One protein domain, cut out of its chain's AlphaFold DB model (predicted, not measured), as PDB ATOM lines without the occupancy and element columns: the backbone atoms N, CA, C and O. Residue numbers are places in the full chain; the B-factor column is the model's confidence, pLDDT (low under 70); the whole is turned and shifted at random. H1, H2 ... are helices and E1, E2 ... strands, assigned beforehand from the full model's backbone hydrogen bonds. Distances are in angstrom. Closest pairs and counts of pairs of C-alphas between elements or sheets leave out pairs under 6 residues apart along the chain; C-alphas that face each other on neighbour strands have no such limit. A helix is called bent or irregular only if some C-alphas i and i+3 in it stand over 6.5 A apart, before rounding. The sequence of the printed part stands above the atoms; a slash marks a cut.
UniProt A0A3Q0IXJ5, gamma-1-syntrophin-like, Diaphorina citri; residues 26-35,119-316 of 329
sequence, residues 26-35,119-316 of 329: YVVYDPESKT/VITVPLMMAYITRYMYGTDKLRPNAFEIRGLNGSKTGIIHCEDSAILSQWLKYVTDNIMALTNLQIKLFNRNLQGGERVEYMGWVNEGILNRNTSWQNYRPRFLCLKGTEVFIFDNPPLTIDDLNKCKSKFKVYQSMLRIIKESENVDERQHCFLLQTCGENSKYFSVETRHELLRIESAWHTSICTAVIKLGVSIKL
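Overview. This is residues 26 to 35 and 119 to 316 of the 329 residues of the protein "gamma-1-syntrophin-like" of Diaphorina citri (UniProt A0A3Q0IXJ5). A seven-stranded sheet folds back on itself and curls round helix H3, whose last residues, 311 to 316, stick out. Beside this body sits a smaller, flatter sheet of E2, E3 and E4, and the long helix H1 joins the two, covering one face of the small sheet with residues 162 to 177 and packing on E5 of the large one with residues 176 to 188. The printed part has 208 residues, with three named helices and eleven named strands in the order E1 E2 E3 E4 H1 E5 E6 E7 H2 E8 E9 E10 E11 H3. The large sheet runs E8 E7 E6 E5 E11 E10 E9 and the small one E2 E3 E4, both antiparallel; the class is mixed, helices and strands. The whole is compact, with a radius of gyration of the C-alphas of 18.0 A and spans of 63 by 46 by 27 A.

Along the chain. E1, residues 26 to 30, begins at C-alpha 26, at (-69.139, 5.211, -23.952). After the cut come E2, residues 128 to 130, E3, residues 143 to 147, and E4, residues 153 to 158. H1, residues 162 to 190, begins at C-alpha 162, at (-55.580, -2.157, -27.889), and measures 42.2 A from first to last C-alpha. E5, residues 197 to 207, measures 26.7 A and bends by 60 degrees at residue 201; E6, residues 216 to 225, measures 27.5 A and bends by 50 degrees at residue 219. E7, residues 228 to 232, is followed by H2, residues 239 to 243, and E8, residues 248 to 250. E9 is residues 254 to 258, E10 residues 271 to 276 and E11 residues 282 to 285. H3, residues 289 to 316, measures 41.3 A and ends at C-alpha 316, at (-18.072, 41.786, -22.667).

Arrangement. The large sheet is strongly twisted and is a folded sheet, one sheet bent back into two leaves: E8 E7 E6 face E11 E10 E9, with E5 as the hinge. The sheet curls round H3; the closest C-alphas of E5 and H3 are those of Glu 198 and Ala 298, 5.6 A apart. E5 and E6 form a hairpin, with N 203 and O 220 at 2.8 A, and E5 has E11 as its other neighbour, with N 204 and O 285 at 2.8 A. E5 E6 E7, E9 E10 E11 and E2 E3 E4 are meanders, each strand the antiparallel neighbour of the one before. H1 is on the large sheet at a height of 4.8 A, over E5 and only just slantwise to the strands, at 59 degrees to E5 on the local plane. H1 and the small sheet make two layers, a helix on one face of a sheet: H1 has a height of 9.6 A over it and runs along the strands, at 16 degrees to E3 on the local plane. In the small sheet, N 130 and O 145 of E2 and E3 are 2.8 A apart, and N 157 and O 144 of E4 and E3 2.8 A. H2 only grazes the large sheet with residues 241 to 243. H1 and H3 are apart. E1 pairs with no named strand; its closest C-alpha to E4 is that of Val 27, 8.0 A from that of Ile 157. In H2 and H3 every O i to N i+4 pair is within hydrogen-bond range; in H1, 24 of 25 are.

Size, cuts and confidence. The C-alphas of Glu 160 and Leu 316 are the two farthest apart, at 63.2 A. Residues 36 to 118 are cut out, and C-alphas 35 and 119 are 10.8 A apart across the cut. The links E2 to E3 and E9 to E10 are long, with 12 residues each. The mean pLDDT of the printed part is 89.0; residues 26 to 35 and 312 to 316 are under 70.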
ATOM      1  N   TYR A  26     -69.693   4.706 -22.702       35.31
ATOM      2  CA  TYR A  26     -69.139   5.211 -23.952       35.31
ATOM      3  C   TYR A  26     -68.613   6.621 -23.745       35.31
ATOM      4  O   TYR A  26     -69.327   7.531 -23.324       35.31
ATOM      5  N   VAL A  27     -67.336   6.800 -24.050       40.84
ATOM      6  CA  VAL A  27     -66.682   8.099 -24.022       40.84
ATOM      7  C   VAL A  27     -66.927   8.793 -25.364       40.84
ATOM      8  O   VAL A  27     -66.650   8.226 -26.417       40.84
ATOM      9  N   VAL A  28     -67.463  10.008 -25.346       42.31
ATOM     10  CA  VAL A  28     -67.648  10.865 -26.516       42.31
ATOM     11  C   VAL A  28     -66.618  11.983 -26.443       42.31
ATOM     12  O   VAL A  28     -66.645  12.816 -25.544       42.31
ATOM     13  N   TYR A  29     -65.687  11.992 -27.390       41.81
ATOM     14  CA  TYR A  29     -64.815  13.139 -27.614       41.81
ATOM     15  C   TYR A  29     -65.548  14.120 -28.526       41.81
ATOM     16  O   TYR A  29     -65.918  13.743 -29.639       41.81
ATOM     17  N   ASP A  30     -65.749  15.352 -28.064       48.72
ATOM     18  CA  ASP A  30     -66.282  16.429 -28.893       48.72
ATOM     19  C   ASP A  30     -65.121  17.236 -29.504       48.72
ATOM     20  O   ASP A  30     -64.412  17.954 -28.784       48.72
ATOM     21  N   PRO A  31     -64.902  17.146 -30.830       34.00
ATOM     22  CA  PRO A  31     -63.824  17.859 -31.502       34.00
ATOM     23  C   PRO A  31     -63.971  19.384 -31.471       34.00
ATOM     24  O   PRO A  31     -62.954  20.073 -31.569       34.00
ATOM     25  N   GLU A  32     -65.195  19.910 -31.356       42.03
ATOM     26  CA  GLU A  32     -65.454  21.354 -31.386       42.03
ATOM     27  C   GLU A  32     -65.171  21.994 -30.025       42.03
ATOM     28  O   GLU A  32     -64.457  22.997 -29.947       42.03
ATOM     29  N   SER A  33     -65.647  21.383 -28.936       46.41
ATOM     30  CA  SER A  33     -65.382  21.872 -27.576       46.41
ATOM     31  C   SER A  33     -64.037  21.418 -26.995       46.41
ATOM     32  O   SER A  33     -63.599  21.965 -25.981       46.41
ATOM     33  N   LYS A  34     -63.357  20.441 -27.619       46.22
ATOM     34  CA  LYS A  34     -62.134  19.786 -27.099       46.22
ATOM     35  C   LYS A  34     -62.328  19.208 -25.699       46.22
ATOM     36  O   LYS A  34     -61.403  19.199 -24.880       46.22
ATOM     37  N   THR A  35     -63.538  18.740 -25.425       39.09
ATOM     38  CA  THR A  35     -63.890  18.076 -24.178       39.09
ATOM     39  C   THR A  35     -64.129  16.593 -24.413       39.09
ATOM     40  O   THR A  35     -64.343  16.127 -25.534       39.09
ATOM     41  N   VAL A 119     -72.395  12.587 -17.249       71.56
ATOM     42  CA  VAL A 119     -71.330  13.245 -18.008       71.56
ATOM     43  C   VAL A 119     -70.227  13.672 -17.041       71.56
ATOM     44  O   VAL A 119     -70.494  14.263 -15.991       71.56
ATOM     45  N   ILE A 120     -68.977  13.387 -17.401       78.50
ATOM     46  CA  ILE A 120     -67.775  13.928 -16.761       78.50
ATOM     47  C   ILE A 120     -67.066  14.779 -17.806       78.50
ATOM     48  O   ILE A 120     -66.871  14.308 -18.918       78.50
ATOM     49  N   THR A 121     -66.661  15.998 -17.452       83.81
ATOM     50  CA  THR A 121     -65.901  16.897 -18.332       83.81
ATOM     51  C   THR A 121     -64.543  17.193 -17.711       83.81
ATOM     52  O   THR A 121     -64.464  17.636 -16.565       83.81
ATOM     53  N   VAL A 122     -63.468  16.981 -18.476       88.12
ATOM     54  CA  VAL A 122     -62.091  17.269 -18.045       88.12
ATOM     55  C   VAL A 122     -61.430  18.260 -19.013       88.12
ATOM     56  O   VAL A 122     -61.349  17.971 -20.208       88.12
ATOM     57  N   PRO A 123     -60.935  19.422 -18.538       89.88
ATOM     58  CA  PRO A 123     -60.184  20.357 -19.368       89.88
ATOM     59  C   PRO A 123     -58.826  19.764 -19.757       89.88
ATOM     60  O   PRO A 123     -58.064  19.331 -18.894       89.88
ATOM     61  N   LEU A 124     -58.507  19.786 -21.054       92.94
ATOM     62  CA  LEU A 124     -57.299  19.151 -21.600       92.94
ATOM     63  C   LEU A 124     -56.047  20.045 -21.596       92.94
ATOM     64  O   LEU A 124     -54.934  19.546 -21.759       92.94
ATOM     65  N   MET A 125     -56.188  21.361 -21.416       92.25
ATOM     66  CA  MET A 125     -55.027  22.254 -21.336       92.25
ATOM     67  C   MET A 125     -54.146  21.852 -20.150       92.25
ATOM     68  O   MET A 125     -54.611  21.872 -19.015       92.25
ATOM     69  N   MET A 126     -52.882  21.495 -20.406       93.94
ATOM     70  CA  MET A 126     -51.958  20.997 -19.377       93.94
ATOM     71  C   MET A 126     -52.538  19.835 -18.549       93.94
ATOM     72  O   MET A 126     -52.201  19.681 -17.379       93.94
ATOM     73  N   ALA A 127     -53.422  19.023 -19.134       95.94
ATOM     74  CA  ALA A 127     -53.827  17.743 -18.567       95.94
ATOM     75  C   ALA A 127     -52.749  16.679 -18.820       95.94
ATOM     76  O   ALA A 127     -51.770  16.917 -19.532       95.94
ATOM     77  N   TYR A 128     -52.937  15.491 -18.261       96.12
ATOM     78  CA  TYR A 128     -52.136  14.322 -18.602       96.12
ATOM     79  C   TYR A 128     -52.968  13.052 -18.588       96.12
ATOM     80  O   TYR A 128     -54.020  12.964 -17.952       96.12
ATOM     81  N   ILE A 129     -52.467  12.063 -19.312       95.75
ATOM     82  CA  ILE A 129     -52.979  10.703 -19.278       95.75
ATOM     83  C   ILE A 129     -52.127   9.918 -18.290       95.75
ATOM     84  O   ILE A 129     -50.935  10.177 -18.167       95.75
ATOM     85  N   THR A 130     -52.711   8.949 -17.598       94.81
ATOM     86  CA  THR A 130     -51.926   7.927 -16.918       94.81
ATOM     87  C   THR A 130     -52.475   6.537 -17.162       94.81
ATOM     88  O   THR A 130     -53.672   6.272 -17.016       94.81
ATOM     89  N   ARG A 131     -51.583   5.628 -17.549       95.50
ATOM     90  CA  ARG A 131     -51.906   4.210 -17.725       95.50
ATOM     91  C   ARG A 131     -51.499   3.365 -16.529       95.50
ATOM     92  O   ARG A 131     -52.044   2.279 -16.360       95.50
ATOM     93  N   TYR A 132     -50.609   3.857 -15.676       94.81
ATOM     94  CA  TYR A 132     -50.114   3.119 -14.516       94.81
ATOM     95  C   TYR A 132     -51.137   3.056 -13.386       94.81
ATOM     96  O   TYR A 132     -51.790   4.056 -13.059       94.81
ATOM     97  N   MET A 133     -51.279   1.879 -12.776       91.44
ATOM     98  CA  MET A 133     -52.103   1.711 -11.584       91.44
ATOM     99  C   MET A 133     -51.569   2.583 -10.442       91.44
ATOM    100  O   MET A 133     -50.366   2.769 -10.269       91.44
ATOM    101  N   TYR A 134     -52.486   3.189  -9.689       86.31
ATOM    102  CA  TYR A 134     -52.104   4.112  -8.626       86.31
ATOM    103  C   TYR A 134     -51.329   3.367  -7.533       86.31
ATOM    104  O   TYR A 134     -51.786   2.333  -7.055       86.31
ATOM    105  N   GLY A 135     -50.170   3.905  -7.148       85.00
ATOM    106  CA  GLY A 135     -49.295   3.294  -6.145       85.00
ATOM    107  C   GLY A 135     -48.459   2.115  -6.651       85.00
ATOM    108  O   GLY A 135     -47.825   1.460  -5.830       85.00
ATOM    109  N   THR A 136     -48.440   1.837  -7.962       89.12
ATOM    110  CA  THR A 136     -47.630   0.757  -8.551       89.12
ATOM    111  C   THR A 136     -46.853   1.211  -9.798       89.12
ATOM    112  O   THR A 136     -46.987   2.341 -10.286       89.12
ATOM    113  N   ASP A 137     -46.025   0.305 -10.313       91.56
ATOM    114  CA  ASP A 137     -45.262   0.384 -11.563       91.56
ATOM    115  C   ASP A 137     -45.927  -0.373 -12.729       91.56
ATOM    116  O   ASP A 137     -45.396  -0.421 -13.834       91.56
ATOM    117  N   LYS A 138     -47.128  -0.922 -12.515       93.25
ATOM    118  CA  LYS A 138     -47.834  -1.756 -13.491       93.25
ATOM    119  C   LYS A 138     -48.760  -0.941 -14.384       93.25
ATOM    120  O   LYS A 138     -49.586  -0.160 -13.903       93.25
ATOM    121  N   LEU A 139     -48.689  -1.188 -15.689       93.88
ATOM    122  CA  LEU A 139     -49.633  -0.643 -16.663       93.88
ATOM    123  C   LEU A 139     -51.008  -1.308 -16.544       93.88
ATOM    124  O   LEU A 139     -51.119  -2.520 -16.360       93.88
ATOM    125  N   ARG A 140     -52.068  -0.520 -16.733       93.38
ATOM    126  CA  ARG A 140     -53.412  -1.054 -16.942       93.38
ATOM    127  C   ARG A 140     -53.527  -1.641 -18.357       93.38
ATOM    128  O   ARG A 140     -53.209  -0.947 -19.334       93.38
ATOM    129  N   PRO A 141     -54.009  -2.886 -18.498       92.19
ATOM    130  CA  PRO A 141     -54.316  -3.450 -19.804       92.19
ATOM    131  C   PRO A 141     -55.541  -2.740 -20.391       92.19
ATOM    132  O   PRO A 141     -56.554  -2.600 -19.711       92.19
ATOM    133  N   ASN A 142     -55.431  -2.271 -21.638       92.38
ATOM    134  CA  ASN A 142     -56.512  -1.619 -22.393       92.38
ATOM    135  C   ASN A 142     -57.275  -0.525 -21.626       92.38
ATOM    136  O   ASN A 142     -58.458  -0.315 -21.864       92.38
ATOM    137  N   ALA A 143     -56.626   0.177 -20.697       93.44
ATOM    138  CA  ALA A 143     -57.288   1.206 -19.909       93.44
ATOM    139  C   ALA A 143     -56.350   2.356 -19.549       93.44
ATOM    140  O   ALA A 143     -55.123   2.210 -19.507       93.44
ATOM    141  N   PHE A 144     -56.946   3.514 -19.294       95.50
ATOM    142  CA  PHE A 144     -56.241   4.748 -18.970       95.50
ATOM    143  C   PHE A 144     -57.137   5.698 -18.171       95.50
ATOM    144  O   PHE A 144     -58.351   5.537 -18.121       95.50
ATOM    145  N   GLU A 145     -56.538   6.692 -17.527       95.12
ATOM    146  CA  GLU A 145     -57.241   7.783 -16.849       95.12
ATOM    147  C   GLU A 145     -56.718   9.114 -17.379       95.12
ATOM    148  O   GLU A 145     -55.517   9.254 -17.615       95.12
ATOM    149  N   ILE A 146     -57.597  10.101 -17.539       95.69
ATOM    150  CA  ILE A 146     -57.208  11.469 -17.880       95.69
ATOM    151  C   ILE A 146     -57.395  12.336 -16.644       95.69
ATOM    152  O   ILE A 146     -58.434  12.276 -15.982       95.69
ATOM    153  N   ARG A 147     -56.390  13.157 -16.347       94.94
ATOM    154  CA  ARG A 147     -56.376  14.070 -15.206       94.94
ATOM    155  C   ARG A 147     -56.148  15.493 -15.689       94.94
ATOM    156  O   ARG A 147     -55.140  15.788 -16.331       94.94
ATOM    157  N   GLY A 148     -57.109  16.360 -15.399       90.00
ATOM    158  CA  GLY A 148     -57.064  17.782 -15.710       90.00
ATOM    159  C   GLY A 148     -56.266  18.572 -14.677       90.00
ATOM    160  O   GLY A 148     -56.050  18.131 -13.547       90.00
ATOM    161  N   LEU A 149     -55.872  19.790 -15.052       86.19
ATOM    162  CA  LEU A 149     -55.060  20.676 -14.211       86.19
ATOM    163  C   LEU A 149     -55.704  21.062 -12.864       86.19
ATOM    164  O   LEU A 149     -55.004  21.402 -11.920       86.19
ATOM    165  N   ASN A 150     -57.035  21.036 -12.776       79.94
ATOM    166  CA  ASN A 150     -57.818  21.435 -11.601       79.94
ATOM    167  C   ASN A 150     -58.139  20.246 -10.676       79.94
ATOM    168  O   ASN A 150     -59.058  20.325  -9.866       79.94
ATOM    169  N   GLY A 151     -57.445  19.117 -10.848       82.38
ATOM    170  CA  GLY A 151     -57.704  17.880 -10.111       82.38
ATOM    171  C   GLY A 151     -58.918  17.089 -10.607       82.38
ATOM    172  O   GLY A 151     -59.194  16.014 -10.070       82.38
ATOM    173  N   SER A 152     -59.630  17.571 -11.635       87.06
ATOM    174  CA  SER A 152     -60.671  16.780 -12.299       87.06
ATOM    175  C   SER A 152     -60.065  15.541 -12.954       87.06
ATOM    176  O   SER A 152     -58.927  15.547 -13.426       87.06
ATOM    177  N   LYS A 153     -60.828  14.452 -12.965       90.44
ATOM    178  CA  LYS A 153     -60.396  13.170 -13.515       90.44
ATOM    179  C   LYS A 153     -61.577  12.440 -14.125       90.44
ATOM    180  O   LYS A 153     -62.688  12.537 -13.609       90.44
ATOM    181  N   THR A 154     -61.327  11.694 -15.193       89.69
ATOM    182  CA  THR A 154     -62.357  10.903 -15.887       89.69
ATOM    183  C   THR A 154     -62.751   9.632 -15.139       89.69
ATOM    184  O   THR A 154     -63.737   8.999 -15.491       89.69
ATOM    185  N   GLY A 155     -61.955   9.215 -14.150       90.06
ATOM    186  CA  GLY A 155     -61.940   7.818 -13.728       90.06
ATOM    187  C   GLY A 155     -61.257   6.929 -14.772       90.06
ATOM    188  O   GLY A 155     -60.721   7.416 -15.775       90.06
ATOM    189  N   ILE A 156     -61.236   5.622 -14.509       92.12
ATOM    190  CA  ILE A 156     -60.586   4.656 -15.397       92.12
ATOM    191  C   ILE A 156     -61.493   4.384 -16.596       92.12
ATOM    192  O   ILE A 156     -62.591   3.856 -16.445       92.12
ATOM    193  N   ILE A 157     -61.008   4.726 -17.785       91.44
ATOM    194  CA  ILE A 157     -61.644   4.422 -19.062       91.44
ATOM    195  C   ILE A 157     -61.099   3.081 -19.538       91.44
ATOM    196  O   ILE A 157     -59.889   2.928 -19.712       91.44
ATOM    197  N   HIS A 158     -61.997   2.123 -19.753       91.56
ATOM    198  CA  HIS A 158     -61.680   0.820 -20.322       91.56
ATOM    199  C   HIS A 158     -61.990   0.813 -21.819       91.56
ATOM    200  O   HIS A 158     -63.046   1.270 -22.252       91.56
ATOM    201  N   CYS A 159     -61.062   0.288 -22.604       90.69
ATOM    202  CA  CYS A 159     -61.211   0.063 -24.032       90.69
ATOM    203  C   CYS A 159     -61.385  -1.432 -24.289       90.69
ATOM    204  O   CYS A 159     -60.789  -2.262 -23.604       90.69
ATOM    205  N   GLU A 160     -62.188  -1.763 -25.294       87.44
ATOM    206  CA  GLU A 160     -62.444  -3.149 -25.692       87.44
ATOM    207  C   GLU A 160     -61.163  -3.836 -26.179       87.44
ATOM    208  O   GLU A 160     -60.852  -4.955 -25.769       87.44
ATOM    209  N   ASP A 161     -60.360  -3.125 -26.971       90.06
ATOM    210  CA  ASP A 161     -59.092  -3.620 -27.485       90.06
ATOM    211  C   ASP A 161     -57.980  -2.555 -27.483       90.06
ATOM    212  O   ASP A 161     -58.167  -1.377 -27.141       90.06
ATOM    213  N   SER A 162     -56.776  -2.995 -27.855       92.38
ATOM    214  CA  SER A 162     -55.580  -2.157 -27.889       92.38
ATOM    215  C   SER A 162     -55.576  -1.145 -29.041       92.38
ATOM    216  O   SER A 162     -54.895  -0.119 -28.937       92.38
ATOM    217  N   ALA A 163     -56.329  -1.387 -30.119       93.88
ATOM    218  CA  ALA A 163     -56.431  -0.472 -31.252       93.88
ATOM    219  C   ALA A 163     -57.273   0.752 -30.874       93.88
ATOM    220  O   ALA A 163     -56.830   1.888 -31.067       93.88
ATOM    221  N   ILE A 164     -58.423   0.523 -30.235       90.50
ATOM    222  CA  ILE A 164     -59.285   1.564 -29.674       90.50
ATOM    223  C   ILE A 164     -58.523   2.347 -28.603       90.50
ATOM    224  O   ILE A 164     -58.492   3.577 -28.665       90.50
ATOM    225  N   LEU A 165     -57.836   1.664 -27.677       91.25
ATOM    226  CA  LEU A 165     -56.981   2.330 -26.688       91.25
ATOM    227  C   LEU A 165     -55.971   3.262 -27.371       91.25
ATOM    228  O   LEU A 165     -55.859   4.429 -27.006       91.25
ATOM    229  N   SER A 166     -55.243   2.763 -28.369       93.00
ATOM    230  CA  SER A 166     -54.210   3.541 -29.062       93.00
ATOM    231  C   SER A 166     -54.787   4.771 -29.762       93.00
ATOM    232  O   SER A 166     -54.191   5.849 -29.711       93.00
ATOM    233  N   GLN A 167     -55.963   4.636 -30.377       92.69
ATOM    234  CA  GLN A 167     -56.664   5.741 -31.020       92.69
ATOM    235  C   GLN A 167     -57.095   6.807 -30.001       92.69
ATOM    236  O   GLN A 167     -56.847   7.996 -30.222       92.69
ATOM    237  N   TRP A 168     -57.662   6.395 -28.864       93.00
ATOM    238  CA  TRP A 168     -58.006   7.298 -27.765       93.00
ATOM    239  C   TRP A 168     -56.786   8.031 -27.221       93.00
ATOM    240  O   TRP A 168     -56.780   9.261 -27.173       93.00
ATOM    241  N   LEU A 169     -55.726   7.298 -26.871       93.94
ATOM    242  CA  LEU A 169     -54.483   7.886 -26.371       93.94
ATOM    243  C   LEU A 169     -53.934   8.917 -27.355       93.94
ATOM    244  O   LEU A 169     -53.562  10.013 -26.938       93.94
ATOM    245  N   LYS A 170     -53.938   8.606 -28.657       91.44
ATOM    246  CA  LYS A 170     -53.486   9.530 -29.697       91.44
ATOM    247  C   LYS A 170     -54.331  10.805 -29.727       91.44
ATOM    248  O   LYS A 170     -53.770  11.891 -29.613       91.44
ATOM    249  N   TYR A 171     -55.656  10.700 -29.858       91.44
ATOM    250  CA  TYR A 171     -56.517  11.883 -29.967       91.44
ATOM    251  C   TYR A 171     -56.438  12.781 -28.738       91.44
ATOM    252  O   TYR A 171     -56.333  14.001 -28.865       91.44
ATOM    253  N   VAL A 172     -56.457  12.189 -27.546       92.06
ATOM    254  CA  VAL A 172     -56.393  12.952 -26.300       92.06
ATOM    255  C   VAL A 172     -55.026  13.618 -26.156       92.06
ATOM    256  O   VAL A 172     -54.962  14.821 -25.906       92.06
ATOM    257  N   THR A 173     -53.937  12.877 -26.383       92.88
ATOM    258  CA  THR A 173     -52.572  13.418 -26.285       92.88
ATOM    259  C   THR A 173     -52.362  14.559 -27.278       92.88
ATOM    260  O   THR A 173     -51.867  15.613 -26.886       92.88
ATOM    261  N   ASP A 174     -52.799  14.410 -28.533       90.25
ATOM    262  CA  ASP A 174     -52.685  15.455 -29.558       90.25
ATOM    263  C   ASP A 174     -53.376  16.759 -29.120       90.25
ATOM    264  O   ASP A 174     -52.811  17.849 -29.262       90.25
ATOM    265  N   ASN A 175     -54.558  16.664 -28.507       94.56
ATOM    266  CA  ASN A 175     -55.288  17.828 -28.002       94.56
ATOM    267  C   ASN A 175     -54.632  18.475 -26.781       94.56
ATOM    268  O   ASN A 175     -54.487  19.700 -26.745       94.56
ATOM    269  N   ILE A 176     -54.198  17.669 -25.808       94.06
ATOM    270  CA  ILE A 176     -53.446  18.150 -24.640       94.06
ATOM    271  C   ILE A 176     -52.199  18.908 -25.105       94.06
ATOM    272  O   ILE A 176     -51.932  20.021 -24.641       94.06
ATOM    273  N   MET A 177     -51.453  18.340 -26.056       93.06
ATOM    274  CA  MET A 177     -50.253  18.958 -26.615       93.06
ATOM    275  C   MET A 177     -50.572  20.266 -27.339       93.06
ATOM    276  O   MET A 177     -49.891  21.264 -27.116       93.06
ATOM    277  N   ALA A 178     -51.607  20.293 -28.181       92.94
ATOM    278  CA  ALA A 178     -51.998  21.495 -28.912       92.94
ATOM    279  C   ALA A 178     -52.381  22.648 -27.967       92.94
ATOM    280  O   ALA A 178     -51.927  23.779 -28.159       92.94
ATOM    281  N   LEU A 179     -53.167  22.362 -26.925       93.69
ATOM    282  CA  LEU A 179     -53.580  23.355 -25.929       93.69
ATOM    283  C   LEU A 179     -52.411  23.808 -25.045       93.69
ATOM    284  O   LEU A 179     -52.250  25.001 -24.806       93.69
ATOM    285  N   THR A 180     -51.549  22.884 -24.620       94.81
ATOM    286  CA  THR A 180     -50.345  23.220 -23.841       94.81
ATOM    287  C   THR A 180     -49.385  24.087 -24.659       94.81
ATOM    288  O   THR A 180     -48.878  25.089 -24.163       94.81
ATOM    289  N   ASN A 181     -49.204  23.793 -25.949       95.25
ATOM    290  CA  ASN A 181     -48.397  24.623 -26.844       95.25
ATOM    291  C   ASN A 181     -49.000  26.016 -27.066       95.25
ATOM    292  O   ASN A 181     -48.258  26.988 -27.214       95.25
ATOM    293  N   LEU A 182     -50.331  26.144 -27.088       94.44
ATOM    294  CA  LEU A 182     -50.982  27.454 -27.128       94.44
ATOM    295  C   LEU A 182     -50.662  28.260 -25.863       94.44
ATOM    296  O   LEU A 182     -50.302  29.432 -25.971       94.44
ATOM    297  N   GLN A 183     -50.702  27.622 -24.692       93.44
ATOM    298  CA  GLN A 183     -50.318  28.262 -23.436       93.44
ATOM    299  C   GLN A 183     -48.846  28.705 -23.444       93.44
ATOM    300  O   GLN A 183     -48.547  29.851 -23.109       93.44
ATOM    301  N   ILE A 184     -47.930  27.849 -23.910       95.94
ATOM    302  CA  ILE A 184     -46.508  28.192 -24.075       95.94
ATOM    303  C   ILE A 184     -46.346  29.414 -24.987       95.94
ATOM    304  O   ILE A 184     -45.602  30.339 -24.659       95.94
ATOM    305  N   LYS A 185     -47.069  29.467 -26.116       95.38
ATOM    306  CA  LYS A 185     -47.052  30.628 -27.022       95.38
ATOM    307  C   LYS A 185     -47.517  31.902 -26.319       95.38
ATOM    308  O   LYS A 185     -46.901  32.946 -26.521       95.38
ATOM    309  N   LEU A 186     -48.567  31.837 -25.500       94.06
ATOM    310  CA  LEU A 186     -49.058  32.989 -24.738       94.06
ATOM    311  C   LEU A 186     -48.036  33.470 -23.701       94.06
ATOM    312  O   LEU A 186     -47.777  34.671 -23.636       94.06
ATOM    313  N   PHE A 187     -47.393  32.565 -22.958       95.00
ATOM    314  CA  PHE A 187     -46.291  32.934 -22.066       95.00
ATOM    315  C   PHE A 187     -45.140  33.586 -22.836       95.00
ATOM    316  O   PHE A 187     -44.701  34.679 -22.489       95.00
ATOM    317  N   ASN A 188     -44.720  32.987 -23.947       95.75
ATOM    318  CA  ASN A 188     -43.597  33.468 -24.751       95.75
ATOM    319  C   ASN A 188     -43.827  34.819 -25.446       95.75
ATOM    320  O   ASN A 188     -42.852  35.435 -25.881       95.75
ATOM    321  N   ARG A 189     -45.071  35.302 -25.556       94.62
ATOM    322  CA  ARG A 189     -45.372  36.671 -26.023       94.62
ATOM    323  C   ARG A 189     -45.004  37.738 -24.994       94.62
ATOM    324  O   ARG A 189     -44.726  38.866 -25.376       94.62
ATOM    325  N   ASN A 190     -44.997  37.365 -23.719       91.06
ATOM    326  CA  ASN A 190     -44.765  38.257 -22.586       91.06
ATOM    327  C   ASN A 190     -43.389  38.037 -21.931       91.06
ATOM    328  O   ASN A 190     -43.036  38.737 -20.987       91.06
ATOM    329  N   LEU A 191     -42.616  37.059 -22.415       90.50
ATOM    330  CA  LEU A 191     -41.262  36.756 -21.957       90.50
ATOM    331  C   LEU A 191     -40.231  37.306 -22.946       90.50
ATOM    332  O   LEU A 191     -40.435  37.295 -24.163       90.50
ATOM    333  N   GLN A 192     -39.094  37.762 -22.424       85.50
ATOM    334  CA  GLN A 192     -37.981  38.224 -23.251       85.50
ATOM    335  C   GLN A 192     -37.347  37.057 -24.027       85.50
ATOM    336  O   GLN A 192     -37.463  35.894 -23.642       85.50
ATOM    337  N   GLY A 193     -36.631  37.355 -25.119       74.69
ATOM    338  CA  GLY A 193     -36.096  36.336 -26.036       74.69
ATOM    339  C   GLY A 193     -35.196  35.279 -25.381       74.69
ATOM    340  O   GLY A 193     -35.186  34.139 -25.826       74.69
ATOM    341  N   GLY A 194     -34.493  35.624 -24.296       79.94
ATOM    342  CA  GLY A 194     -33.655  34.688 -23.543       79.94
ATOM    343  C   GLY A 194     -34.385  33.894 -22.453       79.94
ATOM    344  O   GLY A 194     -33.758  33.064 -21.802       79.94
ATOM    345  N   GLU A 195     -35.661  34.160 -22.205       89.00
ATOM    346  CA  GLU A 195     -36.437  33.562 -21.113       89.00
ATOM    347  C   GLU A 195     -37.620  32.739 -21.624       89.00
ATOM    348  O   GLU A 195     -38.564  32.484 -20.880       89.00
ATOM    349  N   ARG A 196     -37.596  32.347 -22.900       93.88
ATOM    350  CA  ARG A 196     -38.683  31.587 -23.512       93.88
ATOM    351  C   ARG A 196     -38.840  30.222 -22.859       93.88
ATOM    352  O   ARG A 196     -37.869  29.566 -22.497       93.88
ATOM    353  N   VAL A 197     -40.086  29.803 -22.725       96.56
ATOM    354  CA  VAL A 197     -40.479  28.446 -22.379       96.56
ATOM    355  C   VAL A 197     -40.296  27.564 -23.614       96.56
ATOM    356  O   VAL A 197     -40.933  27.809 -24.640       96.56
ATOM    357  N   GLU A 198     -39.452  26.547 -23.487       95.75
ATOM    358  CA  GLU A 198     -39.157  25.543 -24.518       95.75
ATOM    359  C   GLU A 198     -40.048  24.304 -24.376       95.75
ATOM    360  O   GLU A 198     -40.417  23.668 -25.362       95.75
ATOM    361  N   TYR A 199     -40.419  23.953 -23.142       97.94
ATOM    362  CA  TYR A 199     -41.232  22.774 -22.861       97.94
ATOM    363  C   TYR A 199     -42.056  22.946 -21.589       97.94
ATOM    364  O   TYR A 199     -41.580  23.514 -20.607       97.94
ATOM    365  N   MET A 200     -43.268  22.387 -21.601       97.62
ATOM    366  CA  MET A 200     -44.114  22.166 -20.430       97.62
ATOM    367  C   MET A 200     -44.790  20.800 -20.538       97.62
ATOM    368  O   MET A 200     -45.291  20.446 -21.608       97.62
ATOM    369  N   GLY A 201     -44.848  20.052 -19.438       97.69
ATOM    370  CA  GLY A 201     -45.548  18.773 -19.399       97.69
ATOM    371  C   GLY A 201     -45.468  18.073 -18.049       97.69
ATOM    372  O   GLY A 201     -44.645  18.410 -17.198       97.69
ATOM    373  N   TRP A 202     -46.342  17.089 -17.853       97.69
ATOM    374  CA  TRP A 202     -46.329  16.252 -16.659       97.69
ATOM    375  C   TRP A 202     -45.250  15.173 -16.749       97.69
ATOM    376  O   TRP A 202     -45.046  14.553 -17.790       97.69
ATOM    377  N   VAL A 203     -44.587  14.939 -15.625       97.94
ATOM    378  CA  VAL A 203     -43.632  13.855 -15.393       97.94
ATOM    379  C   VAL A 203     -43.999  13.155 -14.089       97.94
ATOM    380  O   VAL A 203     -44.655  13.733 -13.225       97.94
ATOM    381  N   ASN A 204     -43.575  11.912 -13.913       96.88
ATOM    382  CA  ASN A 204     -43.789  11.164 -12.682       96.88
ATOM    383  C   ASN A 204     -42.470  11.071 -11.917       96.88
ATOM    384  O   ASN A 204     -41.574  10.358 -12.351       96.88
ATOM    385  N   GLU A 205     -42.337  11.779 -10.798       96.06
ATOM    386  CA  GLU A 205     -41.156  11.707  -9.929       96.06
ATOM    387  C   GLU A 205     -41.228  10.448  -9.061       96.06
ATOM    388  O   GLU A 205     -42.178  10.280  -8.293       96.06
ATOM    389  N   GLY A 206     -40.227   9.579  -9.183       94.00
ATOM    390  CA  GLY A 206     -40.052   8.405  -8.339       94.00
ATOM    391  C   GLY A 206     -39.457   8.789  -6.986       94.00
ATOM    392  O   GLY A 206     -38.382   9.383  -6.901       94.00
ATOM    393  N   ILE A 207     -40.152   8.430  -5.911       87.88
ATOM    394  CA  ILE A 207     -39.676   8.543  -4.535       87.88
ATOM    395  C   ILE A 207     -38.849   7.291  -4.254       87.88
ATOM    396  O   ILE A 207     -39.397   6.258  -3.876       87.88
ATOM    397  N   LEU A 208     -37.536   7.400  -4.488       79.31
ATOM    398  CA  LEU A 208     -36.599   6.284  -4.377       79.31
ATOM    399  C   LEU A 208     -36.575   5.706  -2.952       79.31
ATOM    400  O   LEU A 208     -36.014   6.298  -2.031       79.31
ATOM    401  N   ASN A 209     -37.147   4.518  -2.800       78.38
ATOM    402  CA  ASN A 209     -37.098   3.664  -1.633       78.38
ATOM    403  C   ASN A 209     -36.404   2.348  -2.014       78.38
ATOM    404  O   ASN A 209     -36.862   1.609  -2.883       78.38
ATOM    405  N   ARG A 210     -35.276   2.058  -1.359       74.38
ATOM    406  CA  ARG A 210     -34.481   0.843  -1.616       74.38
ATOM    407  C   ARG A 210     -35.076  -0.416  -0.983       74.38
ATOM    408  O   ARG A 210     -34.604  -1.507  -1.272       74.38
ATOM    409  N   ASN A 211     -36.090  -0.266  -0.131       79.38
ATOM    410  CA  ASN A 211     -36.685  -1.362   0.631       79.38
ATOM    411  C   ASN A 211     -37.969  -1.913  -0.011       79.38
ATOM    412  O   ASN A 211     -38.617  -2.774   0.579       79.38
ATOM    413  N   THR A 212     -38.370  -1.407  -1.178       78.88
ATOM    414  CA  THR A 212     -39.583  -1.831  -1.889       78.88
ATOM    415  C   THR A 212     -39.238  -2.346  -3.278       78.88
ATOM    416  O   THR A 212     -38.285  -1.890  -3.905       78.88
ATOM    417  N   SER A 213     -40.025  -3.305  -3.768       80.06
ATOM    418  CA  SER A 213     -39.852  -3.894  -5.101       80.06
ATOM    419  C   SER A 213     -40.231  -2.949  -6.246       80.06
ATOM    420  O   SER A 213     -39.848  -3.210  -7.379       80.06
ATOM    421  N   TRP A 214     -40.946  -1.856  -5.963       83.12
ATOM    422  CA  TRP A 214     -41.230  -0.773  -6.906       83.12
ATOM    423  C   TRP A 214     -41.202   0.587  -6.204       83.12
ATOM    424  O   TRP A 214     -41.257   0.665  -4.969       83.12
ATOM    425  N   GLN A 215     -41.122   1.665  -6.987       87.94
ATOM    426  CA  GLN A 215     -41.089   3.026  -6.457       87.94
ATOM    427  C   GLN A 215     -42.481   3.646  -6.357       87.94
ATOM    428  O   GLN A 215     -43.378   3.388  -7.162       87.94
ATOM    429  N   ASN A 216     -42.657   4.530  -5.374       90.12
ATOM    430  CA  ASN A 216     -43.838   5.385  -5.323       90.12
ATOM    431  C   ASN A 216     -43.638   6.563  -6.269       90.12
ATOM    432  O   ASN A 216     -42.683   7.318  -6.116       90.12
ATOM    433  N   TYR A 217     -44.555   6.753  -7.211       93.56
ATOM    434  CA  TYR A 217     -44.493   7.871  -8.145       93.56
ATOM    435  C   TYR A 217     -45.508   8.941  -7.797       93.56
ATOM    436  O   TYR A 217     -46.675   8.647  -7.529       93.56
ATOM    437  N   ARG A 218     -45.071  10.196  -7.881       93.00
ATOM    438  CA  ARG A 218     -45.951  11.358  -7.796       93.00
ATOM    439  C   ARG A 218     -45.895  12.177  -9.087       93.00
ATOM    440  O   ARG A 218     -44.801  12.419  -9.600       93.00
ATOM    441  N   PRO A 219     -47.039  12.630  -9.614       95.31
ATOM    442  CA  PRO A 219     -47.050  13.528 -10.757       95.31
ATOM    443  C   PRO A 219     -46.442  14.879 -10.356       95.31
ATOM    444  O   PRO A 219     -46.727  15.415  -9.286       95.31
ATOM    445  N   ARG A 220     -45.593  15.422 -11.223       96.69
ATOM    446  CA  ARG A 220     -44.983  16.750 -11.129       96.69
ATOM    447  C   ARG A 220     -45.077  17.424 -12.487       96.69
ATOM    448  O   ARG A 220     -45.039  16.756 -13.517       96.69
ATOM    449  N   PHE A 221     -45.163  18.744 -12.502       97.56
ATOM    450  CA  PHE A 221     -45.178  19.501 -13.744       97.56
ATOM    451  C   PHE A 221     -43.785  20.060 -14.030       97.56
ATOM    452  O   PHE A 221     -43.258  20.854 -13.249       97.56
ATOM    453  N   LEU A 222     -43.176  19.627 -15.131       98.25
ATOM    454  CA  LEU A 222     -41.850  20.053 -15.566       98.25
ATOM    455  C   LEU A 222     -41.978  21.170 -16.600       98.25
ATOM    456  O   LEU A 222     -42.741  21.065 -17.559       98.25
ATOM    457  N   CYS A 223     -41.197  22.231 -16.422       98.12
ATOM    458  CA  CYS A 223     -41.086  23.325 -17.378       98.12
ATOM    459  C   CYS A 223     -39.613  23.642 -17.645       98.12
ATOM    460  O   CYS A 223     -38.839  23.815 -16.708       98.12
ATOM    461  N   LEU A 224     -39.234  23.774 -18.914       97.75
ATOM    462  CA  LEU A 224     -37.933  24.305 -19.329       97.75
ATOM    463  C   LEU A 224     -38.141  25.725 -19.842       97.75
ATOM    464  O   LEU A 224     -38.865  25.927 -20.818       97.75
ATOM    465  N   LYS A 225     -37.546  26.707 -19.161       95.69
ATOM    466  CA  LYS A 225     -37.661  28.134 -19.483       95.69
ATOM    467  C   LYS A 225     -36.271  28.767 -19.475       95.69
ATOM    468  O   LYS A 225     -35.611  28.829 -18.440       95.69
ATOM    469  N   GLY A 226     -35.834  29.267 -20.628       94.12
ATOM    470  CA  GLY A 226     -34.524  29.878 -20.821       94.12
ATOM    471  C   GLY A 226     -33.389  28.905 -20.509       94.12
ATOM    472  O   GLY A 226     -33.114  27.987 -21.270       94.12
ATOM    473  N   THR A 227     -32.701  29.131 -19.391       95.12
ATOM    474  CA  THR A 227     -31.554  28.318 -18.943       95.12
ATOM    475  C   THR A 227     -31.842  27.588 -17.632       95.12
ATOM    476  O   THR A 227     -30.929  27.219 -16.888       95.12
ATOM    477  N   GLU A 228     -33.122  27.403 -17.327       95.44
ATOM    478  CA  GLU A 228     -33.597  26.812 -16.087       95.44
ATOM    479  C   GLU A 228     -34.630  25.720 -16.356       95.44
ATOM    480  O   GLU A 228     -35.492  25.839 -17.232       95.44
ATOM    481  N   VAL A 229     -34.549  24.662 -15.554       96.94
ATOM    482  CA  VAL A 229     -35.601  23.660 -15.411       96.94
ATOM    483  C   VAL A 229     -36.354  23.925 -14.114       96.94
ATOM    484  O   VAL A 229     -35.748  24.192 -13.079       96.94
ATOM    485  N   PHE A 230     -37.675  23.854 -14.175       97.50
ATOM    486  CA  PHE A 230     -38.598  24.107 -13.078       97.50
ATOM    487  C   PHE A 230     -39.449  22.862 -12.843       97.50
ATOM    488  O   PHE A 230     -39.920  22.247 -13.803       97.50
ATOM    489  N   ILE A 231     -39.671  22.507 -11.577       97.19
ATOM    490  CA  ILE A 231     -40.477  21.346 -11.187       97.19
ATOM    491  C   ILE A 231     -41.554  21.783 -10.192       97.19
ATOM    492  O   ILE A 231     -41.301  21.987  -9.002       97.19
ATOM    493  N   PHE A 232     -42.792  21.861 -10.663       96.56
ATOM    494  CA  PHE A 232     -43.953  22.257  -9.874       96.56
ATOM    495  C   PHE A 232     -44.753  21.047  -9.384       96.56
ATOM    496  O   PHE A 232     -44.656  19.955  -9.946       96.56
ATOM    497  N   ASP A 233     -45.556  21.248  -8.342       94.62
ATOM    498  CA  ASP A 233     -46.619  20.307  -7.960       94.62
ATOM    499  C   ASP A 233     -47.847  20.448  -8.871       94.62
ATOM    500  O   ASP A 233     -48.485  19.455  -9.197       94.62
ATOM    501  N   ASN A 234     -48.136  21.672  -9.329       93.69
ATOM    502  CA  ASN A 234     -49.239  21.985 -10.238       93.69
ATOM    503  C   ASN A 234     -48.760  22.882 -11.392       93.69
ATOM    504  O   ASN A 234     -47.820  23.657 -11.194       93.69
ATOM    505  N   PRO A 235     -49.395  22.825 -12.577       95.06
ATOM    506  CA  PRO A 235     -49.006  23.654 -13.711       95.06
ATOM    507  C   PRO A 235     -49.106  25.158 -13.388       95.06
ATOM    508  O   PRO A 235     -50.094  25.580 -12.781       95.06
ATOM    509  N   PRO A 236     -48.129  25.988 -13.797       95.12
ATOM    510  CA  PRO A 236     -48.206  27.437 -13.635       95.12
ATOM    511  C   PRO A 236     -49.269  28.023 -14.577       95.12
ATOM    512  O   PRO A 236     -49.259  27.747 -15.778       95.12
ATOM    513  N   LEU A 237     -50.176  28.852 -14.051       92.81
ATOM    514  CA  LEU A 237     -51.240  29.488 -14.845       92.81
ATOM    515  C   LEU A 237     -50.839  30.878 -15.330       92.81
ATOM    516  O   LEU A 237     -51.308  31.345 -16.369       92.81
ATOM    517  N   THR A 238     -49.933  31.518 -14.599       92.88
ATOM    518  CA  THR A 238     -49.437  32.864 -14.870       92.88
ATOM    519  C   THR A 238     -47.909  32.902 -14.913       92.88
ATOM    520  O   THR A 238     -47.216  31.977 -14.486       92.88
ATOM    521  N   ILE A 239     -47.361  34.008 -15.419       91.44
ATOM    522  CA  ILE A 239     -45.910  34.250 -15.422       91.44
ATOM    523  C   ILE A 239     -45.381  34.414 -13.993       91.44
ATOM    524  O   ILE A 239     -44.272  33.978 -13.689       91.44
ATOM    525  N   ASP A 240     -46.185  34.978 -13.096       91.88
ATOM    526  CA  ASP A 240     -45.817  35.097 -11.688       91.88
ATOM    527  C   ASP A 240     -45.687  33.723 -11.027       91.88
ATOM    528  O   ASP A 240     -44.780  33.517 -10.219       91.88
ATOM    529  N   ASP A 241     -46.529  32.758 -11.407       93.44
ATOM    530  CA  ASP A 241     -46.423  31.382 -10.913       93.44
ATOM    531  C   ASP A 241     -45.108  30.732 -11.350       93.44
ATOM    532  O   ASP A 241     -44.467  30.059 -10.542       93.44
ATOM    533  N   LEU A 242     -44.653  30.996 -12.585       91.25
ATOM    534  CA  LEU A 242     -43.339  30.535 -13.055       91.25
ATOM    535  C   LEU A 242     -42.212  31.043 -12.144       91.25
ATOM    536  O   LEU A 242     -41.315  30.282 -11.778       91.25
ATOM    537  N   ASN A 243     -42.275  32.312 -11.740       88.25
ATOM    538  CA  ASN A 243     -41.241  32.943 -10.919       88.25
ATOM    539  C   ASN A 243     -41.270  32.480  -9.450       88.25
ATOM    540  O   ASN A 243     -40.225  32.461  -8.796       88.25
ATOM    541  N   LYS A 244     -42.438  32.059  -8.947       91.62
ATOM    542  CA  LYS A 244     -42.644  31.550  -7.577       91.62
ATOM    543  C   LYS A 244     -42.197  30.098  -7.374       91.62
ATOM    544  O   LYS A 244     -42.283  29.586  -6.256       91.62
ATOM    545  N   CYS A 245     -41.734  29.414  -8.421       95.06
ATOM    546  CA  CYS A 245     -41.294  28.028  -8.319       95.06
ATOM    547  C   CYS A 245     -40.153  27.860  -7.304       95.06
ATOM    548  O   CYS A 245     -39.110  28.508  -7.416       95.06
ATOM    549  N   LYS A 246     -40.337  26.946  -6.346       90.50
ATOM    550  CA  LYS A 246     -39.329  26.634  -5.320       90.50
ATOM    551  C   LYS A 246     -38.241  25.686  -5.826       90.50
ATOM    552  O   LYS A 246     -37.093  25.829  -5.432       90.50
ATOM    553  N   SER A 247     -38.595  24.724  -6.680       93.69
ATOM    554  CA  SER A 247     -37.654  23.747  -7.236       93.69
ATOM    555  C   SER A 247     -37.295  24.151  -8.661       93.69
ATOM    556  O   SER A 247     -38.013  23.832  -9.610       93.69
ATOM    557  N   LYS A 248     -36.202  24.903  -8.789       94.06
ATOM    558  CA  LYS A 248     -35.654  25.335 -10.073       94.06
ATOM    559  C   LYS A 248     -34.143  25.158 -10.096       94.06
ATOM    560  O   LYS A 248     -33.474  25.453  -9.111       94.06
ATOM    561  N   PHE A 249     -33.619  24.702 -11.226       94.75
ATOM    562  CA  PHE A 249     -32.204  24.380 -11.388       94.75
ATOM    563  C   PHE A 249     -31.659  24.978 -12.672       94.75
ATOM    564  O   PHE A 249     -32.323  24.968 -13.710       94.75
ATOM    565  N   LYS A 250     -30.421  25.470 -12.616       94.38
ATOM    566  CA  LYS A 250     -29.698  25.910 -13.808       94.38
ATOM    567  C   LYS A 250     -29.336  24.691 -14.647       94.38
ATOM    568  O   LYS A 250     -28.676  23.777 -14.149       94.38
ATOM    569  N   VAL A 251     -29.709  24.697 -15.927       94.69
ATOM    570  CA  VAL A 251     -29.436  23.560 -16.824       94.69
ATOM    571  C   VAL A 251     -27.937  23.305 -16.977       94.69
ATOM    572  O   VAL A 251     -27.520  22.161 -16.988       94.69
ATOM    573  N   TYR A 252     -27.105  24.353 -16.985       91.69
ATOM    574  CA  TYR A 252     -25.644  24.232 -17.097       91.69
ATOM    575  C   TYR A 252     -24.945  23.758 -15.808       91.69
ATOM    576  O   TYR A 252     -23.747  23.503 -15.829       91.69
ATOM    577  N   GLN A 253     -25.672  23.658 -14.689       92.50
ATOM    578  CA  GLN A 253     -25.192  23.083 -13.418       92.50
ATOM    579  C   GLN A 253     -25.903  21.764 -13.094       92.50
ATOM    580  O   GLN A 253     -25.862  21.279 -11.964       92.50
ATOM    581  N   SER A 254     -26.626  21.221 -14.070       94.94
ATOM    582  CA  SER A 254     -27.435  20.025 -13.920       94.94
ATOM    583  C   SER A 254     -27.191  19.096 -15.102       94.94
ATOM    584  O   SER A 254     -26.749  19.514 -16.168       94.94
ATOM    585  N   MET A 255     -27.510  17.823 -14.930       95.19
ATOM    586  CA  MET A 255     -27.410  16.813 -15.970       95.19
ATOM    587  C   MET A 255     -28.755  16.117 -16.124       95.19
ATOM    588  O   MET A 255     -29.307  15.598 -15.155       95.19
ATOM    589  N   LEU A 256     -29.256  16.084 -17.356       97.62
ATOM    590  CA  LEU A 256     -30.343  15.200 -17.747       97.62
ATOM    591  C   LEU A 256     -29.737  13.935 -18.352       97.62
ATOM    592  O   LEU A 256     -28.992  14.003 -19.327       97.62
ATOM    593  N   ARG A 257     -30.050  12.778 -17.767       96.94
ATOM    594  CA  ARG A 257     -29.587  11.470 -18.240       96.94
ATOM    595  C   ARG A 257     -30.780  10.578 -18.538       96.94
ATOM    596  O   ARG A 257     -31.549  10.267 -17.635       96.94
ATOM    597  N   ILE A 258     -30.895  10.107 -19.774       97.88
ATOM    598  CA  ILE A 258     -31.868   9.067 -20.123       97.88
ATOM    599  C   ILE A 258     -31.417   7.735 -19.528       97.88
ATOM    600  O   ILE A 258     -30.246   7.360 -19.635       97.88
ATOM    601  N   ILE A 259     -32.353   7.036 -18.893       97.12
ATOM    602  CA  ILE A 259     -32.111   5.748 -18.249       97.12
ATOM    603  C   ILE A 259     -32.365   4.641 -19.259       97.12
ATOM    604  O   ILE A 259     -33.367   4.643 -19.978       97.12
ATOM    605  N   LYS A 260     -31.409   3.714 -19.349       95.19
ATOM    606  CA  LYS A 260     -31.565   2.515 -20.172       95.19
ATOM    607  C   LYS A 260     -32.572   1.588 -19.507       95.19
ATOM    608  O   LYS A 260     -32.642   1.535 -18.290       95.19
ATOM    609  N   GLU A 261     -33.273   0.786 -20.295       92.88
ATOM    610  CA  GLU A 261     -34.267  -0.153 -19.761       92.88
ATOM    611  C   GLU A 261     -33.673  -1.130 -18.731       92.88
ATOM    612  O   GLU A 261     -34.283  -1.390 -17.702       92.88
ATOM    613  N   SER A 262     -32.425  -1.568 -18.933       94.06
ATOM    614  CA  SER A 262     -31.683  -2.405 -17.976       94.06
ATOM    615  C   SER A 262     -31.315  -1.705 -16.661       94.06
ATOM    616  O   SER A 262     -30.873  -2.359 -15.724       94.06
ATOM    617  N   GLU A 263     -31.401  -0.374 -16.616       94.00
ATOM    618  CA  GLU A 263     -31.105   0.471 -15.453       94.00
ATOM    619  C   GLU A 263     -32.391   0.971 -14.771       94.00
ATOM    620  O   GLU A 263     -32.322   1.774 -13.836       94.00
ATOM    621  N   ASN A 264     -33.568   0.540 -15.241       93.75
ATOM    622  CA  ASN A 264     -34.825   0.884 -14.598       93.75
ATOM    623  C   ASN A 264     -34.885   0.287 -13.189       93.75
ATOM    624  O   ASN A 264     -34.420  -0.822 -12.932       93.75
ATOM    625  N   VAL A 265     -35.465   1.053 -12.270       92.25
ATOM    626  CA  VAL A 265     -35.597   0.660 -10.859       92.25
ATOM    627  C   VAL A 265     -36.881  -0.128 -10.582       92.25
ATOM    628  O   VAL A 265     -37.059  -0.612  -9.468       92.25
ATOM    629  N   ASP A 266     -37.769  -0.215 -11.575       93.19
ATOM    630  CA  ASP A 266     -39.057  -0.910 -11.575       93.19
ATOM    631  C   ASP A 266     -39.584  -1.046 -13.023       93.19
ATOM    632  O   ASP A 266     -38.847  -0.799 -13.982       93.19
ATOM    633  N   GLU A 267     -40.843  -1.452 -13.210       93.94
ATOM    634  CA  GLU A 267     -41.429  -1.651 -14.545       93.94
ATOM    635  C   GLU A 267     -41.826  -0.362 -15.279       93.94
ATOM    636  O   GLU A 267     -42.302  -0.423 -16.420       93.94
ATOM    637  N   ARG A 268     -41.620   0.821 -14.682       94.81
ATOM    638  CA  ARG A 268     -41.882   2.069 -15.394       94.81
ATOM    639  C   ARG A 268     -40.898   2.264 -16.529       94.81
ATOM    640  O   ARG A 268     -39.690   2.075 -16.418       94.81
ATOM    641  N   GLN A 269     -41.454   2.707 -17.644       95.88
ATOM    642  CA  GLN A 269     -40.712   2.968 -18.863       95.88
ATOM    643  C   GLN A 269     -40.456   4.464 -19.056       95.88
ATOM    644  O   GLN A 269     -41.058   5.324 -18.412       95.88
ATOM    645  N   HIS A 270     -39.575   4.755 -20.015       97.38
ATOM    646  CA  HIS A 270     -39.263   6.114 -20.466       97.38
ATOM    647  C   HIS A 270     -38.698   6.992 -19.344       97.38
ATOM    648  O   HIS A 270     -39.105   8.139 -19.148       97.38
ATOM    649  N   CYS A 271     -37.747   6.425 -18.608       97.75
ATOM    650  CA  CYS A 271     -37.194   7.042 -17.422       97.75
ATOM    651  C   CYS A 271     -35.991   7.944 -17.725       97.75
ATOM    652  O   CYS A 271     -35.213   7.709 -18.655       97.75
ATOM    653  N   PHE A 272     -35.820   8.978 -16.907       98.19
ATOM    654  CA  PHE A 272     -34.653   9.853 -16.921       98.19
ATOM    655  C   PHE A 272     -34.294  10.316 -15.506       98.19
ATOM    656  O   PHE A 272     -35.133  10.360 -14.609       98.19
ATOM    657  N   LEU A 273     -33.028  10.674 -15.313       96.88
ATOM    658  CA  LEU A 273     -32.514  11.300 -14.103       96.88
ATOM    659  C   LEU A 273     -32.249  12.780 -14.357       96.88
ATOM    660  O   LEU A 273     -31.654  13.144 -15.373       96.88
ATOM    661  N   LEU A 274     -32.623  13.611 -13.390       96.88
ATOM    662  CA  LEU A 274     -32.114  14.967 -13.245       96.88
ATOM    663  C   LEU A 274     -31.130  14.986 -12.077       96.88
ATOM    664  O   LEU A 274     -31.520  14.813 -10.922       96.88
ATOM    665  N   GLN A 275     -29.856  15.183 -12.383       94.50
ATOM    666  CA  GLN A 275     -28.792  15.288 -11.393       94.50
ATOM    667  C   GLN A 275     -28.405  16.753 -11.260       94.50
ATOM    668  O   GLN A 275     -28.145  17.414 -12.261       94.50
ATOM    669  N   THR A 276     -28.384  17.274 -10.045       88.50
ATOM    670  CA  THR A 276     -28.084  18.680  -9.767       88.50
ATOM    671  C   THR A 276     -26.860  18.751  -8.862       88.50
ATOM    672  O   THR A 276     -26.603  17.844  -8.066       88.50
ATOM    673  N   CYS A 277     -26.062  19.810  -8.983       78.94
ATOM    674  CA  CYS A 277     -24.956  20.026  -8.056       78.94
ATOM    675  C   CYS A 277     -25.501  20.326  -6.650       78.94
ATOM    676  O   CYS A 277     -26.082  21.384  -6.426       78.94
ATOM    677  N   GLY A 278     -25.287  19.412  -5.702       72.00
ATOM    678  CA  GLY A 278     -25.582  19.630  -4.282       72.00
ATOM    679  C   GLY A 278     -26.942  19.130  -3.785       72.00
ATOM    680  O   GLY A 278     -27.145  19.120  -2.575       72.00
ATOM    681  N   GLU A 279     -27.839  18.657  -4.658       76.25
ATOM    682  CA  GLU A 279     -29.046  17.931  -4.231       76.25
ATOM    683  C   GLU A 279     -29.031  16.472  -4.700       76.25
ATOM    684  O   GLU A 279     -28.273  16.065  -5.583       76.25
ATOM    685  N   ASN A 280     -29.906  15.665  -4.099       83.12
ATOM    686  CA  ASN A 280     -30.101  14.285  -4.519       83.12
ATOM    687  C   ASN A 280     -30.657  14.231  -5.947       83.12
ATOM    688  O   ASN A 280     -31.557  14.988  -6.314       83.12
ATOM    689  N   SER A 281     -30.148  13.280  -6.732       90.38
ATOM    690  CA  SER A 281     -30.653  13.021  -8.082       90.38
ATOM    691  C   SER A 281     -32.144  12.676  -8.046       90.38
ATOM    692  O   SER A 281     -32.584  11.867  -7.228       90.38
ATOM    693  N   LYS A 282     -32.916  13.271  -8.956       94.00
ATOM    694  CA  LYS A 282     -34.356  13.042  -9.093       94.00
ATOM    695  C   LYS A 282     -34.624  12.077 -10.241       94.00
ATOM    696  O   LYS A 282     -34.186  12.329 -11.362       94.00
ATOM    697  N   TYR A 283     -35.332  10.988  -9.958       96.06
ATOM    698  CA  TYR A 283     -35.729   9.983 -10.943       96.06
ATOM    699  C   TYR A 283     -37.131  10.280 -11.456       96.06
ATOM    700  O   TYR A 283     -38.038  10.527 -10.664       96.06
ATOM    701  N   PHE A 284     -37.308  10.259 -12.772       97.56
ATOM    702  CA  PHE A 284     -38.571  10.569 -13.423       97.56
ATOM    703  C   PHE A 284     -38.940   9.520 -14.463       97.56
ATOM    704  O   PHE A 284     -38.060   8.956 -15.106       97.56
ATOM    705  N   SER A 285     -40.240   9.339 -14.688       97.56
ATOM    706  CA  SER A 285     -40.802   8.598 -15.819       97.56
ATOM    707  C   SER A 285     -41.855   9.437 -16.553       97.56
ATOM    708  O   SER A 285     -42.481  10.325 -15.967       97.56
ATOM    709  N   VAL A 286     -42.089   9.145 -17.831       97.38
ATOM    710  CA  VAL A 286     -43.183   9.723 -18.637       97.38
ATOM    711  C   VAL A 286     -43.992   8.617 -19.309       97.38
ATOM    712  O   VAL A 286     -43.565   7.465 -19.338       97.38
ATOM    713  N   GLU A 287     -45.182   8.932 -19.815       94.56
ATOM    714  CA  GLU A 287     -46.098   7.912 -20.340       94.56
ATOM    715  C   GLU A 287     -45.658   7.386 -21.709       94.56
ATOM    716  O   GLU A 287     -45.942   6.237 -22.043       94.56
ATOM    717  N   THR A 288     -44.945   8.196 -22.501       95.06
ATOM    718  CA  THR A 288     -44.507   7.812 -23.849       95.06
ATOM    719  C   THR A 288     -43.048   8.155 -24.144       95.06
ATOM    720  O   THR A 288     -42.500   9.170 -23.706       95.06
ATOM    721  N   ARG A 289     -42.417   7.358 -25.015       96.19
ATOM    722  CA  ARG A 289     -41.082   7.663 -25.557       96.19
ATOM    723  C   ARG A 289     -41.030   9.028 -26.249       96.19
ATOM    724  O   ARG A 289     -39.998   9.695 -26.197       96.19
ATOM    725  N   HIS A 290     -42.123   9.439 -26.894       96.19
ATOM    726  CA  HIS A 290     -42.203  10.718 -27.597       96.19
ATOM    727  C   HIS A 290     -42.153  11.910 -26.630       96.19
ATOM    728  O   HIS A 290     -41.492  12.905 -26.911       96.19
ATOM    729  N   GLU A 291     -42.789  11.816 -25.460       96.75
ATOM    730  CA  GLU A 291     -42.639  12.819 -24.398       96.75
ATOM    731  C   GLU A 291     -41.200  12.919 -23.908       96.75
ATOM    732  O   GLU A 291     -40.675  14.028 -23.816       96.75
ATOM    733  N   LEU A 292     -40.541  11.778 -23.688       98.25
ATOM    734  CA  LEU A 292     -39.147  11.751 -23.253       98.25
ATOM    735  C   LEU A 292     -38.225  12.445 -24.267       98.25
ATOM    736  O   LEU A 292     -37.392  13.262 -23.883       98.25
ATOM    737  N   LEU A 293     -38.411  12.169 -25.564       97.81
ATOM    738  CA  LEU A 293     -37.653  12.819 -26.643       97.81
ATOM    739  C   LEU A 293     -37.863  14.336 -26.680       97.81
ATOM    740  O   LEU A 293     -36.928  15.080 -26.968       97.81
ATOM    741  N   ARG A 294     -39.076  14.818 -26.392       97.75
ATOM    742  CA  ARG A 294     -39.355  16.261 -26.355       97.75
ATOM    743  C   ARG A 294     -38.678  16.944 -25.173       97.75
ATOM    744  O   ARG A 294     -38.140  18.032 -25.353       97.75
ATOM    745  N   ILE A 295     -38.663  16.301 -24.004       98.50
ATOM    746  CA  ILE A 295     -37.920  16.797 -22.837       98.50
ATOM    747  C   ILE A 295     -36.426  16.867 -23.166       98.50
ATOM    748  O   ILE A 295     -35.804  17.902 -22.948       98.50
ATOM    749  N   GLU A 296     -35.862  15.802 -23.735       98.25
ATOM    750  CA  GLU A 296     -34.455  15.749 -24.149       98.25
ATOM    751  C   GLU A 296     -34.118  16.838 -25.181       98.25
ATOM    752  O   GLU A 296     -33.125  17.551 -25.044       98.25
ATOM    753  N   SER A 297     -34.959  17.018 -26.200       98.12
ATOM    754  CA  SER A 297     -34.767  18.059 -27.214       98.12
ATOM    755  C   SER A 297     -34.817  19.466 -26.607       98.12
ATOM    756  O   SER A 297     -33.926  20.273 -26.874       98.12
ATOM    757  N   ALA A 298     -35.795  19.751 -25.746       97.94
ATOM    758  CA  ALA A 298     -35.901  21.041 -25.067       97.94
ATOM    759  C   ALA A 298     -34.740  21.283 -24.089       97.94
ATOM    760  O   ALA A 298     -34.278  22.419 -23.934       97.94
ATOM    761  N   TRP A 299     -34.233  20.222 -23.454       97.94
ATOM    762  CA  TRP A 299     -33.044  20.283 -22.611       97.94
ATOM    763  C   TRP A 299     -31.822  20.717 -23.421       97.94
ATOM    764  O   TRP A 299     -31.143  21.670 -23.037       97.94
ATOM    765  N   HIS A 300     -31.582  20.090 -24.577       96.38
ATOM    766  CA  HIS A 300     -30.497  20.479 -25.480       96.38
ATOM    767  C   HIS A 300     -30.613  21.944 -25.924       96.38
ATOM    768  O   HIS A 300     -29.631  22.682 -25.835       96.38
ATOM    769  N   THR A 301     -31.805  22.407 -26.309       95.19
ATOM    770  CA  THR A 301     -32.040  23.823 -26.656       95.19
ATOM    771  C   THR A 301     -31.708  24.764 -25.494       95.19
ATOM    772  O   THR A 301     -31.055  25.797 -25.685       95.19
ATOM    773  N   SER A 302     -32.095  24.392 -24.271       95.38
ATOM    774  CA  SER A 302     -31.831  25.179 -23.059       95.38
ATOM    775  C   SER A 302     -30.332  25.249 -22.735       95.38
ATOM    776  O   SER A 302     -29.821  26.310 -22.367       95.38
ATOM    777  N   ILE A 303     -29.598  24.145 -22.922       94.25
ATOM    778  CA  ILE A 303     -28.136  24.087 -22.762       94.25
ATOM    779  C   ILE A 303     -27.438  24.959 -23.806       94.25
ATOM    780  O   ILE A 303     -26.614  25.795 -23.437       94.25
ATOM    781  N   CYS A 304     -27.792  24.834 -25.089       92.06
ATOM    782  CA  CYS A 304     -27.238  25.680 -26.151       92.06
ATOM    783  C   CYS A 304     -27.457  27.168 -25.846       92.06
ATOM    784  O   CYS A 304     -26.532  27.975 -25.940       92.06
ATOM    785  N   THR A 305     -28.659  27.522 -25.388       91.31
ATOM    786  CA  THR A 305     -28.990  28.889 -24.965       91.31
ATOM    787  C   THR A 305     -28.121  29.353 -23.794       91.31
ATOM    788  O   THR A 305     -27.651  30.493 -23.786       91.31
ATOM    789  N   ALA A 306     -27.869  28.484 -22.811       91.06
ATOM    790  CA  ALA A 306     -26.998  28.792 -21.679       91.06
ATOM    791  C   ALA A 306     -25.552  29.048 -22.118       91.06
ATOM    792  O   ALA A 306     -24.968  30.058 -21.724       91.06
ATOM    793  N   VAL A 307     -25.004  28.185 -22.977       88.38
ATOM    794  CA  VAL A 307     -23.641  28.318 -23.507       88.38
ATOM    795  C   VAL A 307     -23.478  29.623 -24.285       88.38
ATOM    796  O   VAL A 307     -22.513  30.349 -24.054       88.38
ATOM    797  N   ILE A 308     -24.437  29.974 -25.150       86.88
ATOM    798  CA  ILE A 308     -24.397  31.230 -25.917       86.88
ATOM    799  C   ILE A 308     -24.374  32.440 -24.976       86.88
ATOM    800  O   ILE A 308     -23.540  33.330 -25.134       86.88
ATOM    801  N   LYS A 309     -25.245  32.471 -23.960       83.06
ATOM    802  CA  LYS A 309     -25.300  33.585 -22.998       83.06
ATOM    803  C   LYS A 309     -24.017  33.730 -22.178       83.06
ATOM    804  O   LYS A 309     -23.546  34.849 -21.971       83.06
ATOM    805  N   LEU A 310     -23.449  32.614 -21.723       78.94
ATOM    806  CA  LEU A 310     -22.187  32.612 -20.979       78.94
ATOM    807  C   LEU A 310     -21.024  33.062 -21.872       78.94
ATOM    808  O   LEU A 310     -20.241  33.921 -21.474       78.94
ATOM    809  N   GLY A 311     -20.961  32.565 -23.111       71.31
ATOM    810  CA  GLY A 311     -19.942  32.954 -24.086       71.31
ATOM    811  C   GLY A 311     -19.997  34.436 -24.472       71.31
ATOM    812  O   GLY A 311     -18.953  35.059 -24.653       71.31
ATOM    813  N   VAL A 312     -21.193  35.031 -24.556       62.50
ATOM    814  CA  VAL A 312     -21.358  36.480 -24.777       62.50
ATOM    815  C   VAL A 312     -20.924  37.288 -23.550       62.50
ATOM    816  O   VAL A 312     -20.271  38.316 -23.704       62.50
ATOM    817  N   SER A 313     -21.213  36.808 -22.336       61.62
ATOM    818  CA  SER A 313     -20.833  37.500 -21.094       61.62
ATOM    819  C   SER A 313     -19.310  37.580 -20.913       61.62
ATOM    820  O   SER A 313     -18.800  38.622 -20.514       61.62
ATOM    821  N   ILE A 314     -18.570  36.529 -21.292       61.53
ATOM    822  CA  ILE A 314     -17.093  36.501 -21.243       61.53
ATOM    823  C   ILE A 314     -16.467  37.466 -22.267       61.53
ATOM    824  O   ILE A 314     -15.392  38.016 -22.040       61.53
ATOM    825  N   LYS A 315     -17.133  37.712 -23.402       59.06
ATOM    826  CA  LYS A 315     -16.639  38.655 -24.420       59.06
ATOM    827  C   LYS A 315     -16.856  40.127 -24.051       59.06
ATOM    828  O   LYS A 315     -16.207  40.980 -24.643       59.06
ATOM    829  N   LEU A 316     -17.754  40.422 -23.108       54.56
ATOM    830  CA  LEU A 316     -18.072  41.786 -22.667       54.56
ATOM    831  C   LEU A 316     -17.321  42.212 -21.394       54.56
ATOM    832  O   LEU A 316     -17.379  43.385 -21.031       54.56
TER     833      LEU A 316